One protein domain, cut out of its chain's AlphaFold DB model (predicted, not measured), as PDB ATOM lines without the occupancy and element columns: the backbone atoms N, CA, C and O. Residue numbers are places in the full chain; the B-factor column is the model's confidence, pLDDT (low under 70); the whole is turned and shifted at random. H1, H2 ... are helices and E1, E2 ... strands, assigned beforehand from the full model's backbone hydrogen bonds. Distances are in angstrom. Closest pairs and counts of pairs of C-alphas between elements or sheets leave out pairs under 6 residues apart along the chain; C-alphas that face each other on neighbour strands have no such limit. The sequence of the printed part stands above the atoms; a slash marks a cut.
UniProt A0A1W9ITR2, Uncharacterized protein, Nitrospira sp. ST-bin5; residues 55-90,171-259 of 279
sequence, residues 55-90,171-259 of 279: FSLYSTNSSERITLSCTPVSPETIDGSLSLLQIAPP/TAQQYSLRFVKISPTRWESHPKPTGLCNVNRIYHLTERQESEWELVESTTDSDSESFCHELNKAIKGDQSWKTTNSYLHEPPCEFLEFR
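This is residues 55 to 90 and 171 to 259 of the 279 residues of an uncharacterized protein of Nitrospira sp. ST-bin5 (UniProt A0A1W9ITR2). Picture a closed barrel of eight strands, E1 to E8 in chain order round the ring, in which the long strands E2, E3 and E4 make one curved wall and E6, E7 and E8 cross behind it as the opposite wall, with E1 and E5 joining the two at the sides. Beyond one end of E7 and E8 a short helix, H1, sits off the barrel, and on another side a long link leads out to a last strand, E9, beside the ends of E3 and E4. You are reading 125 printed residues with one named helix and nine named strands, in the order E1 E2 E3 E4 E5 E6 E7 H1 E8 E9; the class is mostly strand, and the neighbours round the barrel are antiparallel. The whole is compact, with a radius of gyration of the C-alphas of 15.8 A, and only just flat, spanning 44 by 40 by 22 A.

Start on the barrel with E2, residues 64 to 74, and E3, residues 77 to 88, a hairpin at 172 degrees, where N 67 and O 83 are 2.8 A apart. On the other side of E3 look for E4, residues 171 to 183, with N 80 and O 177 at 2.7 A. E4 bends by 66 degrees at residue 180, and E5, residues 186 to 189, is beside its residues 178 to 183, with N 180 and O 188 at 2.8 A. Next round the ring come E6, residues 200 to 207, where N 187 and O 205 are 2.8 A apart, and E7, residues 213 to 220, where N 204 and O 216 are 2.8 A apart. E8, residues 239 to 242, is beside E7, with N 217 and O 239 at 2.8 A. E1, residues 55 to 59, closes the ring: N 57 and O 66 of E2 are 2.8 A apart, and N 58 and O 242 of E8 are 2.9 A apart. Its pairing is staggered, with E2 over residues 55 to 58 and with E8 over residues 58 to 59. Two runs are meanders, each strand the antiparallel neighbour of the one before: E1 E2 E3, and E4 E5 E6 E7. H1, residues 227 to 233, is not on the barrel; in its backbone 2 of 3 O i to N i+4 pairs and 4 of 4 O i to N i+3 pairs are within hydrogen-bond range. E9, residues 255 to 258, pairs with no named strand; E3 and E9 are near each other, with 6 pairs of C-alphas within 10 A, and the closest C-alphas of E4 and E9, those of Thr 171 and Phe 258, are 6.2 A apart.

Find C-alpha 64 at (-17.820, -63.423, 174.391); from there E2 runs 29.8 A. E3 measures 33.7 A, and E4, the longest strand by residues, begins at C-alpha 171 at (-13.284, -67.116, 181.895) and runs 33.1 A. E6 measures 22.7 A and E7 22.4 A, while E1, E5, E8 and H1 are shorter. E9 ends at C-alpha 258, at (-7.960, -70.177, 181.416).

The C-alphas of Glu 225 and Glu 254 are the two farthest apart, at 45.0 A. Residues 91 to 170 are cut out between E3 and E4, and C-alphas 90 and 171 are 13.2 A apart across the cut. Of the links printed whole, E8 to E9 is long, with residues 243 to 254 between them. The mean pLDDT of the printed part is 83.8; look for values under 70 at residue 194 and at residues 221 to 226, 231 to 237 and 245 to 250.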
ATOM      1  N   PHE A  55     -26.640 -74.436 169.816       90.25
ATOM      2  CA  PHE A  55     -26.121 -73.387 168.943       90.25
ATOM      3  C   PHE A  55     -25.173 -72.459 169.707       90.25
ATOM      4  O   PHE A  55     -25.156 -72.414 170.939       90.25
ATOM      5  N   SER A  56     -24.341 -71.734 168.959       90.81
ATOM      6  CA  SER A  56     -23.413 -70.743 169.506       90.81
ATOM      7  C   SER A  56     -23.803 -69.334 169.075       90.81
ATOM      8  O   SER A  56     -24.167 -69.104 167.922       90.81
ATOM      9  N   LEU A  57     -23.680 -68.398 170.006       91.06
ATOM     10  CA  LEU A  57     -23.892 -66.972 169.822       91.06
ATOM     11  C   LEU A  57     -22.608 -66.225 170.177       91.06
ATOM     12  O   LEU A  57     -21.850 -66.662 171.047       91.06
ATOM     13  N   TYR A  58     -22.381 -65.088 169.534       90.25
ATOM     14  CA  TYR A  58     -21.178 -64.281 169.719       90.25
ATOM     15  C   TYR A  58     -21.553 -62.838 170.028       90.25
ATOM     16  O   TYR A  58     -22.530 -62.318 169.477       90.25
ATOM     17  N   SER A  59     -20.777 -62.193 170.899       89.31
ATOM     18  CA  SER A  59     -20.906 -60.755 171.127       89.31
ATOM     19  C   SER A  59     -20.445 -59.985 169.892       89.31
ATOM     20  O   SER A  59     -19.695 -60.491 169.053       89.31
ATOM     21  N   THR A  60     -20.854 -58.724 169.787       83.81
ATOM     22  CA  THR A  60     -20.523 -57.851 168.647       83.81
ATOM     23  C   THR A  60     -19.020 -57.655 168.433       83.81
ATOM     24  O   THR A  60     -18.579 -57.464 167.304       83.81
ATOM     25  N   ASN A  61     -18.236 -57.711 169.509       80.50
ATOM     26  CA  ASN A  61     -16.777 -57.591 169.518       80.50
ATOM     27  C   ASN A  61     -16.056 -58.944 169.659       80.50
ATOM     28  O   ASN A  61     -14.838 -58.959 169.836       80.50
ATOM     29  N   SER A  62     -16.801 -60.054 169.671       80.38
ATOM     30  CA  SER A  62     -16.274 -61.418 169.806       80.38
ATOM     31  C   SER A  62     -15.491 -61.709 171.086       80.38
ATOM     32  O   SER A  62     -14.853 -62.757 171.191       80.38
ATOM     33  N   SER A  63     -15.537 -60.816 172.075       86.38
ATOM     34  CA  SER A  63     -14.949 -61.086 173.385       86.38
ATOM     35  C   SER A  63     -15.748 -62.128 174.154       86.38
ATOM     36  O   SER A  63     -15.266 -62.632 175.158       86.38
ATOM     37  N   GLU A  64     -16.968 -62.447 173.730       89.75
ATOM     38  CA  GLU A  64     -17.820 -63.423 174.391       89.75
ATOM     39  C   GLU A  64     -18.421 -64.390 173.384       89.75
ATOM     40  O   GLU A  64     -18.905 -64.010 172.313       89.75
ATOM     41  N   ARG A  65     -18.417 -65.661 173.770       90.44
ATOM     42  CA  ARG A  65     -19.116 -66.735 173.083       90.44
ATOM     43  C   ARG A  65     -20.063 -67.394 174.066       90.44
ATOM     44  O   ARG A  65     -19.642 -67.864 175.118       90.44
ATOM     45  N   ILE A  66     -21.323 -67.495 173.681       90.44
ATOM     46  CA  ILE A  66     -22.325 -68.267 174.401       90.44
ATOM     47  C   ILE A  66     -22.592 -69.542 173.620       90.44
ATOM     48  O   ILE A  66     -22.831 -69.499 172.420       90.44
ATOM     49  N   THR A  67     -22.558 -70.683 174.296       91.81
ATOM     50  CA  THR A  67     -23.117 -71.933 173.774       91.81
ATOM     51  C   THR A  67     -24.376 -72.236 174.564       91.81
ATOM     52  O   THR A  67     -24.326 -72.279 175.794       91.81
ATOM     53  N   LEU A  68     -25.497 -72.408 173.871       92.25
ATOM     54  CA  LEU A  68     -26.773 -72.743 174.487       92.25
ATOM     55  C   LEU A  68     -27.197 -74.130 174.018       92.25
ATOM     56  O   LEU A  68     -27.218 -74.389 172.815       92.25
ATOM     57  N   SER A  69     -27.551 -74.997 174.965       92.75
ATOM     58  CA  SER A  69     -28.204 -76.273 174.684       92.75
ATOM     59  C   SER A  69     -29.629 -76.264 175.224       92.75
ATOM     60  O   SER A  69     -29.827 -76.067 176.421       92.75
ATOM     61  N   CYS A  70     -30.613 -76.457 174.348       92.44
ATOM     62  CA  CYS A  70     -32.037 -76.339 174.654       92.44
ATOM     63  C   CYS A  70     -32.729 -77.706 174.649       92.44
ATOM     64  O   CYS A  70     -32.632 -78.467 173.683       92.44
ATOM     65  N   THR A  71     -33.501 -77.977 175.701       93.12
ATOM     66  CA  THR A  71     -34.355 -79.161 175.844       93.12
ATOM     67  C   THR A  71     -35.814 -78.720 176.002       93.12
ATOM     68  O   THR A  71     -36.135 -78.023 176.968       93.12
ATOM     69  N   PRO A  72     -36.720 -79.096 175.080       91.75
ATOM     70  CA  PRO A  72     -38.145 -78.825 175.236       91.75
ATOM     71  C   PRO A  72     -38.717 -79.520 176.474       91.75
ATOM     72  O   PRO A  72     -38.521 -80.719 176.655       91.75
ATOM     73  N   VAL A  73     -39.440 -78.766 177.304       92.00
ATOM     74  CA  VAL A  73     -40.181 -79.286 178.468       92.00
ATOM     75  C   VAL A  73     -41.674 -79.354 178.153       92.00
ATOM     76  O   VAL A  73     -42.357 -80.297 178.540       92.00
ATOM     77  N   SER A  74     -42.185 -78.346 177.443       91.88
ATOM     78  CA  SER A  74     -43.571 -78.249 176.988       91.88
ATOM     79  C   SER A  74     -43.647 -77.409 175.697       91.88
ATOM     80  O   SER A  74     -42.650 -76.783 175.327       91.88
ATOM     81  N   PRO A  75     -44.814 -77.328 175.026       89.75
ATOM     82  CA  PRO A  75     -45.037 -76.429 173.885       89.75
ATOM     83  C   PRO A  75     -44.611 -74.968 174.106       89.75
ATOM     84  O   PRO A  75     -44.160 -74.307 173.172       89.75
ATOM     85  N   GLU A  76     -44.721 -74.485 175.345       92.94
ATOM     86  CA  GLU A  76     -44.476 -73.090 175.728       92.94
ATOM     87  C   GLU A  76     -43.246 -72.944 176.641       92.94
ATOM     88  O   GLU A  76     -42.997 -71.867 177.182       92.94
ATOM     89  N   THR A  77     -42.478 -74.013 176.888       93.12
ATOM     90  CA  THR A  77     -41.348 -73.976 177.833       93.12
ATOM     91  C   THR A  77     -40.158 -74.797 177.354       93.12
ATOM     92  O   THR A  77     -40.292 -75.971 177.000       93.12
ATOM     93  N   ILE A  78     -38.973 -74.193 177.431       93.75
ATOM     94  CA  ILE A  78     -37.686 -74.841 177.167       93.75
ATOM     95  C   ILE A  78     -36.753 -74.648 178.367       93.75
ATOM     96  O   ILE A  78     -36.685 -73.562 178.948       93.75
ATOM     97  N   ASP A  79     -36.010 -75.693 178.710       92.94
ATOM     98  CA  ASP A  79     -34.885 -75.602 179.637       92.94
ATOM     99  C   ASP A  79     -33.590 -75.488 178.819       92.94
ATOM    100  O   ASP A  79     -33.370 -76.226 177.858       92.94
ATOM    101  N   GLY A  80     -32.751 -74.521 179.173       90.94
ATOM    102  CA  GLY A  80     -31.517 -74.169 178.488       90.94
ATOM    103  C   GLY A  80     -30.307 -74.289 179.411       90.94
ATOM    104  O   GLY A  80     -30.289 -73.716 180.499       90.94
ATOM    105  N   SER A  81     -29.273 -74.993 178.965       91.69
ATOM    106  CA  SER A  81     -27.944 -74.970 179.581       91.69
ATOM    107  C   SER A  81     -27.064 -73.987 178.816       91.69
ATOM    108  O   SER A  81     -26.743 -74.213 177.648       91.69
ATOM    109  N   LEU A  82     -26.700 -72.885 179.465       91.75
ATOM    110  CA  LEU A  82     -25.898 -71.804 178.909       91.75
ATOM    111  C   LEU A  82     -24.453 -71.933 179.391       91.75
ATOM    112  O   LEU A  82     -24.196 -71.979 180.589       91.75
ATOM    113  N   SER A  83     -23.501 -71.946 178.462       90.62
ATOM    114  CA  SER A  83     -22.067 -71.826 178.740       90.62
ATOM    115  C   SER A  83     -21.545 -70.522 178.143       90.62
ATOM    116  O   SER A  83     -21.497 -70.383 176.921       90.62
ATOM    117  N   LEU A  84     -21.157 -69.576 178.995       89.94
ATOM    118  CA  LEU A  84     -20.544 -68.309 178.614       89.94
ATOM    119  C   LEU A  84     -19.022 -68.439 178.684       89.94
ATOM    120  O   LEU A  84     -18.461 -68.736 179.737       89.94
ATOM    121  N   LEU A  85     -18.359 -68.183 177.566       90.44
ATOM    122  CA  LEU A  85     -16.914 -68.065 177.456       90.44
ATOM    123  C   LEU A  85     -16.568 -66.599 177.196       90.44
ATOM    124  O   LEU A  85     -16.885 -66.074 176.132       90.44
ATOM    125  N   GLN A  86     -15.902 -65.953 178.144       91.06
ATOM    126  CA  GLN A  86     -15.446 -64.572 178.030       91.06
ATOM    127  C   GLN A  86     -13.928 -64.530 177.841       91.06
ATOM    128  O   GLN A  86     -13.178 -65.168 178.578       91.06
ATOM    129  N   ILE A  87     -13.484 -63.756 176.858       90.50
ATOM    130  CA  ILE A  87     -12.103 -63.556 176.436       90.50
ATOM    131  C   ILE A  87     -11.745 -62.097 176.716       90.50
ATOM    132  O   ILE A  87     -12.163 -61.181 176.007       90.50
ATOM    133  N   ALA A  88     -10.963 -61.876 177.767       91.12
ATOM    134  CA  ALA A  88     -10.466 -60.561 178.131       91.12
ATOM    135  C   ALA A  88      -9.083 -60.327 177.497       91.12
ATOM    136  O   ALA A  88      -8.162 -61.113 177.765       91.12
ATOM    137  N   PRO A  89      -8.902 -59.261 176.696       91.50
ATOM    138  CA  PRO A  89      -7.590 -58.901 176.176       91.50
ATOM    139  C   PRO A  89      -6.633 -58.504 177.314       91.50
ATOM    140  O   PRO A  89      -7.073 -58.125 178.406       91.50
ATOM    141  N   PRO A  90      -5.314 -58.581 177.085       92.06
ATOM    142  CA  PRO A  90      -4.328 -58.192 178.079       92.06
ATOM    143  C   PRO A  90      -4.399 -56.693 178.381       92.06
ATOM    144  O   PRO A  90      -4.523 -55.855 177.489       92.06
ATOM    145  N   THR A 171     -12.384 -66.798 180.791       90.00
ATOM    146  CA  THR A 171     -13.284 -67.116 181.895       90.00
ATOM    147  C   THR A 171     -14.439 -67.919 181.315       90.00
ATOM    148  O   THR A 171     -15.064 -67.482 180.354       90.00
ATOM    149  N   ALA A 172     -14.720 -69.089 181.882       87.88
ATOM    150  CA  ALA A 172     -15.878 -69.893 181.513       87.88
ATOM    151  C   ALA A 172     -16.876 -69.912 182.674       87.88
ATOM    152  O   ALA A 172     -16.483 -70.069 183.830       87.88
ATOM    153  N   GLN A 173     -18.154 -69.736 182.364       87.38
ATOM    154  CA  GLN A 173     -19.251 -69.773 183.323       87.38
ATOM    155  C   GLN A 173     -20.390 -70.610 182.748       87.38
ATOM    156  O   GLN A 173     -20.620 -70.599 181.540       87.38
ATOM    157  N   GLN A 174     -21.098 -71.333 183.609       85.94
ATOM    158  CA  GLN A 174     -22.234 -72.156 183.215       85.94
ATOM    159  C   GLN A 174     -23.457 -71.802 184.050       85.94
ATOM    160  O   GLN A 174     -23.351 -71.604 185.260       85.94
ATOM    161  N   TYR A 175     -24.611 -71.741 183.394       85.38
ATOM    162  CA  TYR A 175     -25.885 -71.381 184.000       85.38
ATOM    163  C   TYR A 175     -27.008 -72.230 183.412       85.38
ATOM    164  O   TYR A 175     -26.982 -72.588 182.236       85.38
ATOM    165  N   SER A 176     -28.030 -72.505 184.215       89.00
ATOM    166  CA  SER A 176     -29.278 -73.102 183.740       89.00
ATOM    167  C   SER A 176     -30.361 -72.032 183.690       89.00
ATOM    168  O   SER A 176     -30.595 -71.329 184.672       89.00
ATOM    169  N   LEU A 177     -31.024 -71.916 182.544       91.00
ATOM    170  CA  LEU A 177     -32.093 -70.960 182.291       91.00
ATOM    171  C   LEU A 177     -33.350 -71.714 181.878       91.00
ATOM    172  O   LEU A 177     -33.293 -72.610 181.046       91.00
ATOM    173  N   ARG A 178     -34.498 -71.322 182.420       94.06
ATOM    174  CA  ARG A 178     -35.801 -71.766 181.924       94.06
ATOM    175  C   ARG A 178     -36.416 -70.632 181.131       94.06
ATOM    176  O   ARG A 178     -36.600 -69.551 181.691       94.06
ATOM    177  N   PHE A 179     -36.739 -70.879 179.867       95.19
ATOM    178  CA  PHE A 179     -37.422 -69.907 179.027       95.19
ATOM    179  C   PHE A 179     -38.880 -70.299 178.813       95.19
ATOM    180  O   PHE A 179     -39.204 -71.458 178.554       95.19
ATOM    181  N   VAL A 180     -39.746 -69.297 178.876       95.81
ATOM    182  CA  VAL A 180     -41.168 -69.378 178.559       95.81
ATOM    183  C   VAL A 180     -41.401 -68.650 177.243       95.81
ATOM    184  O   VAL A 180     -40.843 -67.577 177.002       95.81
ATOM    185  N   LYS A 181     -42.191 -69.247 176.359       94.62
ATOM    186  CA  LYS A 181     -42.533 -68.643 175.076       94.62
ATOM    187  C   LYS A 181     -43.464 -67.454 175.303       94.62
ATOM    188  O   LYS A 181     -44.459 -67.563 176.011       94.62
ATOM    189  N   ILE A 182     -43.138 -66.319 174.692       95.69
ATOM    190  CA  ILE A 182     -43.948 -65.089 174.772       95.69
ATOM    191  C   ILE A 182     -44.495 -64.662 173.408       95.69
ATOM    192  O   ILE A 182     -45.448 -63.890 173.325       95.69
ATOM    193  N   SER A 183     -43.911 -65.167 172.320       93.44
ATOM    194  CA  SER A 183     -44.430 -65.021 170.961       93.44
ATOM    195  C   SER A 183     -43.955 -66.192 170.085       93.44
ATOM    196  O   SER A 183     -43.103 -66.969 170.519       93.44
ATOM    197  N   PRO A 184     -44.455 -66.343 168.841       91.38
ATOM    198  CA  PRO A 184     -44.024 -67.418 167.944       91.38
ATOM    199  C   PRO A 184     -42.504 -67.545 167.778       91.38
ATOM    200  O   PRO A 184     -42.017 -68.668 167.684       91.38
ATOM    201  N   THR A 185     -41.774 -66.426 167.811       91.38
ATOM    202  CA  THR A 185     -40.319 -66.359 167.596       91.38
ATOM    203  C   THR A 185     -39.534 -65.920 168.831       91.38
ATOM    204  O   THR A 185     -38.317 -65.758 168.744       91.38
ATOM    205  N   ARG A 186     -40.186 -65.687 169.981       94.38
ATOM    206  CA  ARG A 186     -39.535 -65.101 171.160       94.38
ATOM    207  C   ARG A 186     -39.832 -65.869 172.438       94.38
ATOM    208  O   ARG A 186     -40.978 -66.193 172.751       94.38
ATOM    209  N   TRP A 187     -38.769 -66.062 173.204       95.44
ATOM    210  CA  TRP A 187     -38.738 -66.745 174.482       95.44
ATOM    211  C   TRP A 187     -38.088 -65.839 175.527       95.44
ATOM    212  O   TRP A 187     -37.172 -65.077 175.214       95.44
ATOM    213  N   GLU A 188     -38.553 -65.916 176.764       95.94
ATOM    214  CA  GLU A 188     -38.082 -65.086 177.867       95.94
ATOM    215  C   GLU A 188     -37.779 -65.947 179.085       95.94
ATOM    216  O   GLU A 188     -38.553 -66.832 179.451       95.94
ATOM    217  N   SER A 189     -36.632 -65.709 179.709       94.25
ATOM    218  CA  SER A 189     -36.308 -66.323 180.991       94.25
ATOM    219  C   SER A 189     -36.840 -65.477 182.140       94.25
ATOM    220  O   SER A 189     -36.736 -64.254 182.133       94.25
ATOM    221  N   HIS A 190     -37.355 -66.146 183.165       84.88
ATOM    222  CA  HIS A 190     -37.798 -65.501 184.399       84.88
ATOM    223  C   HIS A 190     -37.000 -66.045 185.587       84.88
ATOM    224  O   HIS A 190     -37.551 -66.780 186.417       84.88
ATOM    225  N   PRO A 191     -35.683 -65.775 185.668       79.88
ATOM    226  CA  PRO A 191     -34.927 -66.184 186.836       79.88
ATOM    227  C   PRO A 191     -35.420 -65.422 188.064       79.88
ATOM    228  O   PRO A 191     -35.904 -64.293 187.984       79.88
ATOM    229  N   LYS A 192     -35.299 -66.067 189.224       75.19
ATOM    230  CA  LYS A 192     -35.587 -65.411 190.497       75.19
ATOM    231  C   LYS A 192     -34.520 -64.341 190.772       75.19
ATOM    232  O   LYS A 192     -33.361 -64.574 190.419       75.19
ATOM    233  N   PRO A 193     -34.874 -63.236 191.451       71.00
ATOM    234  CA  PRO A 193     -33.892 -62.262 191.908       71.00
ATOM    235  C   PRO A 193     -32.813 -62.941 192.744       71.00
ATOM    236  O   PRO A 193     -33.109 -63.831 193.548       71.00
ATOM    237  N   THR A 194     -31.562 -62.525 192.559       67.62
ATOM    238  CA  THR A 194     -30.429 -63.069 193.314       67.62
ATOM    239  C   THR A 194     -29.625 -61.972 194.005       67.62
ATOM    240  O   THR A 194     -29.556 -60.829 193.549       67.62
ATOM    241  N   GLY A 195     -28.991 -62.349 195.120       72.94
ATOM    242  CA  GLY A 195     -28.104 -61.482 195.893       72.94
ATOM    243  C   GLY A 195     -28.822 -60.400 196.703       72.94
ATOM    244  O   GLY A 195     -30.040 -60.272 196.687       72.94
ATOM    245  N   LEU A 196     -28.031 -59.601 197.424       74.25
ATOM    246  CA  LEU A 196     -28.528 -58.516 198.283       74.25
ATOM    247  C   LEU A 196     -29.206 -57.385 197.499       74.25
ATOM    248  O   LEU A 196     -29.985 -56.631 198.068       74.25
ATOM    249  N   CYS A 197     -28.896 -57.277 196.207       74.25
ATOM    250  CA  CYS A 197     -29.396 -56.227 195.331       74.25
ATOM    251  C   CYS A 197     -30.581 -56.644 194.459       74.25
ATOM    252  O   CYS A 197     -30.946 -55.877 193.576       74.25
ATOM    253  N   ASN A 198     -31.156 -57.837 194.681       76.06
ATOM    254  CA  ASN A 198     -32.336 -58.340 193.963       76.06
ATOM    255  C   ASN A 198     -32.262 -58.136 192.440       76.06
ATOM    256  O   ASN A 198     -33.252 -57.812 191.787       76.06
ATOM    257  N   VAL A 199     -31.070 -58.317 191.868       76.44
ATOM    258  CA  VAL A 199     -30.844 -58.041 190.452       76.44
ATOM    259  C   VAL A 199     -31.493 -59.148 189.634       76.44
ATOM    260  O   VAL A 199     -31.172 -60.330 189.810       76.44
ATOM    261  N   ASN A 200     -32.388 -58.758 188.728       83.25
ATOM    262  CA  ASN A 200     -33.056 -59.664 187.805       83.25
ATOM    263  C   ASN A 200     -32.399 -59.562 186.432       83.25
ATOM    264  O   ASN A 200     -32.543 -58.553 185.739       83.25
ATOM    265  N   ARG A 201     -31.698 -60.623 186.029       86.94
ATOM    266  CA  ARG A 201     -31.154 -60.759 184.674       86.94
ATOM    267  C   ARG A 201     -32.144 -61.515 183.811       86.94
ATOM    268  O   ARG A 201     -32.303 -62.715 183.974       86.94
ATOM    269  N   ILE A 202     -32.826 -60.819 182.924       91.44
ATOM    270  CA  ILE A 202     -33.817 -61.398 182.027       91.44
ATOM    271  C   ILE A 202     -33.136 -61.649 180.687       91.44
ATOM    272  O   ILE A 202     -32.659 -60.727 180.035       91.44
ATOM    273  N   TYR A 203     -33.100 -62.909 180.274       93.88
ATOM    274  CA  TYR A 203     -32.652 -63.305 178.944       93.88
ATOM    275  C   TYR A 203     -33.834 -63.418 177.986       93.88
ATOM    276  O   TYR A 203     -34.774 -64.167 178.258       93.88
ATOM    277  N   HIS A 204     -33.752 -62.742 176.844       95.25
ATOM    278  CA  HIS A 204     -34.679 -62.886 175.729       95.25
ATOM    279  C   HIS A 204     -33.996 -63.626 174.584       95.25
ATOM    280  O   HIS A 204     -33.019 -63.134 174.024       95.25
ATOM    281  N   LEU A 205     -34.531 -64.782 174.208       94.81
ATOM    282  CA  LEU A 205     -34.071 -65.556 173.063       94.81
ATOM    283  C   LEU A 205     -35.045 -65.344 171.900       94.81
ATOM    284  O   LEU A 205     -36.235 -65.634 172.020       94.81
ATOM    285  N   THR A 206     -34.547 -64.813 170.787       94.69
ATOM    286  CA  THR A 206     -35.356 -64.429 169.625       94.69
ATOM    287  C   THR A 206     -34.825 -65.088 168.361       94.69
ATOM    288  O   THR A 206     -33.638 -64.984 168.059       94.69
ATOM    289  N   GLU A 207     -35.711 -65.710 167.594       92.12
ATOM    290  CA  GLU A 207     -35.427 -66.130 166.225       92.12
ATOM    291  C   GLU A 207     -35.614 -64.939 165.277       92.12
ATOM    292  O   GLU A 207     -36.669 -64.294 165.266       92.12
ATOM    293  N   ARG A 208     -34.577 -64.617 164.500       88.06
ATOM    294  CA  ARG A 208     -34.576 -63.496 163.554       88.06
ATOM    295  C   ARG A 208     -35.013 -63.946 162.159       88.06
ATOM    296  O   ARG A 208     -36.047 -63.477 161.688       88.06
ATOM    297  N   GLN A 209     -34.242 -64.815 161.503       85.94
ATOM    298  CA  GLN A 209     -34.495 -65.312 160.141       85.94
ATOM    299  C   GLN A 209     -33.890 -66.709 159.973       85.94
ATOM    300  O   GLN A 209     -32.738 -66.890 160.328       85.94
ATOM    301  N   GLU A 210     -34.634 -67.680 159.431       77.69
ATOM    302  CA  GLU A 210     -34.109 -68.977 158.950       77.69
ATOM    303  C   GLU A 210     -33.019 -69.631 159.835       77.69
ATOM    304  O   GLU A 210     -31.969 -70.046 159.347       77.69
ATOM    305  N   SER A 211     -33.278 -69.800 161.139       78.31
ATOM    306  CA  SER A 211     -32.325 -70.344 162.136       78.31
ATOM    307  C   SER A 211     -31.239 -69.388 162.644       78.31
ATOM    308  O   SER A 211     -30.318 -69.830 163.336       78.31
ATOM    309  N   GLU A 212     -31.340 -68.091 162.371       88.81
ATOM    310  CA  GLU A 212     -30.566 -67.064 163.061       88.81
ATOM    311  C   GLU A 212     -31.197 -66.741 164.416       88.81
ATOM    312  O   GLU A 212     -32.368 -66.359 164.503       88.81
ATOM    313  N   TRP A 213     -30.404 -66.854 165.475       91.62
ATOM    314  CA  TRP A 213     -30.834 -66.618 166.847       91.62
ATOM    315  C   TRP A 213     -30.098 -65.436 167.454       91.62
ATOM    316  O   TRP A 213     -28.918 -65.193 167.196       91.62
ATOM    317  N   GLU A 214     -30.805 -64.717 168.307       94.38
ATOM    318  CA  GLU A 214     -30.259 -63.659 169.136       94.38
ATOM    319  C   GLU A 214     -30.656 -63.898 170.587       94.38
ATOM    320  O   GLU A 214     -31.822 -64.156 170.886       94.38
ATOM    321  N   LEU A 215     -29.687 -63.773 171.484       94.12
ATOM    322  CA  LEU A 215     -29.911 -63.707 172.917       94.12
ATOM    323  C   LEU A 215     -29.636 -62.278 173.368       94.12
ATOM    324  O   LEU A 215     -28.585 -61.731 173.045       94.12
ATOM    325  N   VAL A 216     -30.559 -61.691 174.115       94.00
ATOM    326  CA  VAL A 216     -30.381 -60.385 174.754       94.00
ATOM    327  C   VAL A 216     -30.492 -60.568 176.259       94.00
ATOM    328  O   VAL A 216     -31.493 -61.106 176.727       94.00
ATOM    329  N   GLU A 217     -29.480 -60.146 177.010       91.69
ATOM    330  CA  GLU A 217     -29.545 -60.016 178.465       91.69
ATOM    331  C   GLU A 217     -29.936 -58.580 178.804       91.69
ATOM    332  O   GLU A 217     -29.223 -57.633 178.468       91.69
ATOM    333  N   SER A 218     -31.055 -58.440 179.505       89.19
ATOM    334  CA  SER A 218     -31.514 -57.183 180.079       89.19
ATOM    335  C   SER A 218     -31.495 -57.295 181.595       89.19
ATOM    336  O   SER A 218     -31.976 -58.265 182.181       89.19
ATOM    337  N   THR A 219     -30.951 -56.281 182.258       83.81
ATOM    338  CA  THR A 219     -30.934 -56.224 183.721       83.81
ATOM    339  C   THR A 219     -32.022 -55.275 184.204       83.81
ATOM    340  O   THR A 219     -32.019 -54.094 183.856       83.81
ATOM    341  N   THR A 220     -32.941 -55.778 185.028       78.81
ATOM    342  CA  THR A 220     -33.939 -54.951 185.718       78.81
ATOM    343  C   THR A 220     -33.600 -54.853 187.201       78.81
ATOM    344  O   THR A 220     -33.152 -55.815 187.826       78.81
ATOM    345  N   ASP A 221     -33.769 -53.650 187.746       69.81
ATOM    346  CA  ASP A 221     -33.577 -53.345 189.161       69.81
ATOM    347  C   ASP A 221     -34.958 -53.105 189.775       69.81
ATOM    348  O   ASP A 221     -35.763 -52.376 189.188       69.81
ATOM    349  N   SER A 222     -35.248 -53.738 190.909       63.31
ATOM    350  CA  SER A 222     -36.529 -53.572 191.593       63.31
ATOM    351  C   SER A 222     -36.634 -52.242 192.342       63.31
ATOM    352  O   SER A 222     -37.755 -51.780 192.539       63.31
ATOM    353  N   ASP A 223     -35.511 -51.599 192.705       66.88
ATOM    354  CA  ASP A 223     -35.514 -50.447 193.617       66.88
ATOM    355  C   ASP A 223     -34.675 -49.267 193.101       66.88
ATOM    356  O   ASP A 223     -33.458 -49.180 193.295       66.88
ATOM    357  N   SER A 224     -35.353 -48.291 192.488       62.38
ATOM    358  CA  SER A 224     -34.739 -47.104 191.877       62.38
ATOM    359  C   SER A 224     -34.022 -46.153 192.846       62.38
ATOM    360  O   SER A 224     -33.268 -45.305 192.378       62.38
ATOM    361  N   GLU A 225     -34.231 -46.280 194.161       63.59
ATOM    362  CA  GLU A 225     -33.701 -45.358 195.187       63.59
ATOM    363  C   GLU A 225     -32.689 -46.005 196.158       63.59
ATOM    364  O   GLU A 225     -32.297 -45.396 197.152       63.59
ATOM    365  N   SER A 226     -32.246 -47.239 195.899       67.62
ATOM    366  CA  SER A 226     -31.362 -47.976 196.813       67.62
ATOM    367  C   SER A 226     -29.867 -47.833 196.476       67.62
ATOM    368  O   SER A 226     -29.492 -47.517 195.349       67.62
ATOM    369  N   PHE A 227     -28.986 -48.153 197.436       74.31
ATOM    370  CA  PHE A 227     -27.530 -48.310 197.228       74.31
ATOM    371  C   PHE A 227     -27.193 -49.231 196.041       74.31
ATOM    372  O   PHE A 227     -26.203 -49.033 195.335       74.31
ATOM    373  N   CYS A 228     -28.051 -50.217 195.782       72.56
ATOM    374  CA  CYS A 228     -27.899 -51.133 194.665       72.56
ATOM    375  C   CYS A 228     -28.080 -50.452 193.306       72.56
ATOM    376  O   CYS A 228     -27.468 -50.895 192.340       72.56
ATOM    377  N   HIS A 229     -28.800 -49.331 193.226       72.12
ATOM    378  CA  HIS A 229     -28.976 -48.591 191.981       72.12
ATOM    379  C   HIS A 229     -27.646 -48.091 191.397       72.12
ATOM    380  O   HIS A 229     -27.433 -48.185 190.186       72.12
ATOM    381  N   GLU A 230     -26.739 -47.569 192.234       71.94
ATOM    382  CA  GLU A 230     -25.432 -47.074 191.778       71.94
ATOM    383  C   GLU A 230     -24.506 -48.214 191.343       71.94
ATOM    384  O   GLU A 230     -23.869 -48.119 190.293       71.94
ATOM    385  N   LEU A 231     -24.494 -49.322 192.092       68.69
ATOM    386  CA  LEU A 231     -23.783 -50.550 191.718       68.69
ATOM    387  C   LEU A 231     -24.307 -51.124 190.397       68.69
ATOM    388  O   LEU A 231     -23.530 -51.471 189.507       68.69
ATOM    389  N   ASN A 232     -25.630 -51.159 190.238       64.88
ATOM    390  CA  ASN A 232     -26.291 -51.672 189.046       64.88
ATOM    391  C   ASN A 232     -26.113 -50.740 187.849       64.88
ATOM    392  O   ASN A 232     -26.109 -51.213 186.718       64.88
ATOM    393  N   LYS A 233     -25.907 -49.433 188.047       66.56
ATOM    394  CA  LYS A 233     -25.643 -48.489 186.951       66.56
ATOM    395  C   LYS A 233     -24.386 -48.846 186.154       66.56
ATOM    396  O   LYS A 233     -24.367 -48.610 184.953       66.56
ATOM    397  N   ALA A 234     -23.383 -49.457 186.789       60.41
ATOM    398  CA  ALA A 234     -22.198 -49.975 186.100       60.41
ATOM    399  C   ALA A 234     -22.478 -51.248 185.273       60.41
ATOM    400  O   ALA A 234     -21.714 -51.571 184.369       60.41
ATOM    401  N   ILE A 235     -23.570 -51.955 185.581       60.75
ATOM    402  CA  ILE A 235     -24.013 -53.203 184.936       60.75
ATOM    403  C   ILE A 235     -25.137 -52.925 183.915       60.75
ATOM    404  O   ILE A 235     -25.433 -53.760 183.066       60.75
ATOM    405  N   LYS A 236     -25.759 -51.738 183.958       55.47
ATOM    406  CA  LYS A 236     -26.843 -51.331 183.058       55.47
ATOM    407  C   LYS A 236     -26.334 -51.162 181.627       55.47
ATOM    408  O   LYS A 236     -25.782 -50.129 181.257       55.47
ATOM    409  N   GLY A 237     -26.609 -52.170 180.817       66.31
ATOM    410  CA  GLY A 237     -26.547 -52.139 179.366       66.31
ATOM    411  C   GLY A 237     -27.135 -53.437 178.840       66.31
ATOM    412  O   GLY A 237     -26.829 -54.498 179.378       66.31
ATOM    413  N   ASP A 238     -27.993 -53.356 177.825       78.62
ATOM    414  CA  ASP A 238     -28.438 -54.566 177.141       78.62
ATOM    415  C   ASP A 238     -27.227 -55.189 176.444       78.62
ATOM    416  O   ASP A 238     -26.563 -54.548 175.621       78.62
ATOM    417  N   GLN A 239     -26.922 -56.435 176.791       85.19
ATOM    418  CA  GLN A 239     -25.912 -57.224 176.097       85.19
ATOM    419  C   GLN A 239     -26.624 -58.119 175.088       85.19
ATOM    420  O   GLN A 239     -27.631 -58.741 175.413       85.19
ATOM    421  N   SER A 240     -26.139 -58.156 173.849       89.00
ATOM    422  CA  SER A 240     -26.731 -58.961 172.779       89.00
ATOM    423  C   SER A 240     -25.672 -59.845 172.134       89.00
ATOM    424  O   SER A 240     -24.577 -59.383 171.793       89.00
ATOM    425  N   TRP A 241     -26.031 -61.112 171.943       90.81
ATOM    426  CA  TRP A 241     -25.241 -62.112 171.240       90.81
ATOM    427  C   TRP A 241     -26.060 -62.681 170.090       90.81
ATOM    428  O   TRP A 241     -27.243 -62.981 170.248       90.81
ATOM    429  N   LYS A 242     -25.432 -62.864 168.930       90.75
ATOM    430  CA  LYS A 242     -26.107 -63.319 167.704       90.75
ATOM    431  C   LYS A 242     -25.418 -64.540 167.118       90.75
ATOM    432  O   LYS A 242     -24.213 -64.720 167.301       90.75
ATOM    433  N   THR A 243     -26.163 -65.355 166.378       82.62
ATOM    434  CA  THR A 243     -25.594 -66.362 165.475       82.62
ATOM    435  C   THR A 243     -24.879 -65.640 164.336       82.62
ATOM    436  O   THR A 243     -25.469 -65.343 163.302       82.62
ATOM    437  N   THR A 244     -23.614 -65.289 164.533       75.38
ATOM    438  CA  THR A 244     -22.742 -64.848 163.444       75.38
ATOM    439  C   THR A 244     -21.930 -66.029 162.932       75.38
ATOM    440  O   THR A 244     -21.783 -67.053 163.605       75.38
ATOM    441  N   ASN A 245     -21.420 -65.912 161.704       62.59
ATOM    442  CA  ASN A 245     -20.570 -66.943 161.132       62.59
ATOM    443  C   ASN A 245     -19.307 -67.084 162.000       62.59
ATOM    444  O   ASN A 245     -18.515 -66.148 162.098       62.59
ATOM    445  N   SER A 246     -19.125 -68.243 162.636       57.50
ATOM    446  CA  SER A 246     -18.078 -68.486 163.641       57.50
ATOM    447  C   SER A 246     -16.658 -68.238 163.127       57.50
ATOM    448  O   SER A 246     -15.752 -67.996 163.915       57.50
ATOM    449  N   TYR A 247     -16.462 -68.281 161.805       58.88
ATOM    450  CA  TYR A 247     -15.179 -68.014 161.150       58.88
ATOM    451  C   TYR A 247     -14.783 -66.533 161.120       58.88
ATOM    452  O   TYR A 247     -13.637 -66.224 160.814       58.88
ATOM    453  N   LEU A 248     -15.701 -65.606 161.407       61.31
ATOM    454  CA  LEU A 248     -15.419 -64.167 161.331       61.31
ATOM    455  C   LEU A 248     -14.636 -63.635 162.537       61.31
ATOM    456  O   LEU A 248     -14.273 -62.459 162.561       61.31
ATOM    457  N   HIS A 249     -14.412 -64.468 163.548       66.62
ATOM    458  CA  HIS A 249     -14.067 -64.002 164.879       66.62
ATOM    459  C   HIS A 249     -12.935 -64.838 165.479       66.62
ATOM    460  O   HIS A 249     -13.150 -65.699 166.332       66.62
ATOM    461  N   GLU A 250     -11.710 -64.588 165.015       68.56
ATOM    462  CA  GLU A 250     -10.514 -65.048 165.722       68.56
ATOM    463  C   GLU A 250     -10.371 -64.278 167.048       68.56
ATOM    464  O   GLU A 250     -10.646 -63.073 167.093       68.56
ATOM    465  N   PRO A 251      -9.957 -64.940 168.147       73.31
ATOM    466  CA  PRO A 251      -9.672 -64.237 169.388       73.31
ATOM    467  C   PRO A 251      -8.570 -63.191 169.152       73.31
ATOM    468  O   PRO A 251      -7.633 -63.444 168.396       73.31
ATOM    469  N   PRO A 252      -8.609 -62.037 169.839       78.12
ATOM    470  CA  PRO A 252      -7.667 -60.940 169.601       78.12
ATOM    471  C   PRO A 252      -6.233 -61.235 170.085       78.12
ATOM    472  O   PRO A 252      -5.375 -60.357 170.040       78.12
ATOM    473  N   CYS A 253      -5.973 -62.446 170.579       87.50
ATOM    474  CA  CYS A 253      -4.727 -62.858 171.205       87.50
ATOM    475  C   CYS A 253      -4.214 -64.167 170.616       87.50
ATOM    476  O   CYS A 253      -4.985 -65.045 170.234       87.50
ATOM    477  N   GLU A 254      -2.895 -64.330 170.639       88.94
ATOM    478  CA  GLU A 254      -2.222 -65.533 170.154       88.94
ATOM    479  C   GLU A 254      -2.326 -66.706 171.139       88.94
ATOM    480  O   GLU A 254      -2.303 -67.870 170.732       88.94
ATOM    481  N   PHE A 255      -2.461 -66.403 172.432       89.81
ATOM    482  CA  PHE A 255      -2.577 -67.390 173.498       89.81
ATOM    483  C   PHE A 255      -3.827 -67.153 174.339       89.81
ATOM    484  O   PHE A 255      -4.254 -66.017 174.555       89.81
ATOM    485  N   LEU A 256      -4.378 -68.246 174.862       88.81
ATOM    486  CA  LEU A 256      -5.500 -68.246 175.790       88.81
ATOM    487  C   LEU A 256      -5.044 -68.849 177.117       88.81
ATOM    488  O   LEU A 256      -4.494 -69.950 177.151       88.81
ATOM    489  N   GLU A 257      -5.277 -68.128 178.206       88.69
ATOM    490  CA  GLU A 257      -5.026 -68.589 179.568       88.69
ATOM    491  C   GLU A 257      -6.357 -68.708 180.306       88.69
ATOM    492  O   GLU A 257      -7.019 -67.707 180.586       88.69
ATOM    493  N   PHE A 258      -6.756 -69.936 180.632       83.38
ATOM    494  CA  PHE A 258      -7.960 -70.177 181.416       83.38
ATOM    495  C   PHE A 258      -7.718 -69.762 182.863       83.38
ATOM    496  O   PHE A 258      -6.841 -70.296 183.545       83.38
ATOM    497  N   ARG A 259      -8.519 -68.817 183.356       78.31
ATOM    498  CA  ARG A 259      -8.579 -68.563 184.789       78.31
ATOM    499  C   ARG A 259      -9.401 -69.668 185.429       78.31
ATOM    500  O   ARG A 259     -10.538 -69.905 185.030       78.31
TER     501      ARG A 259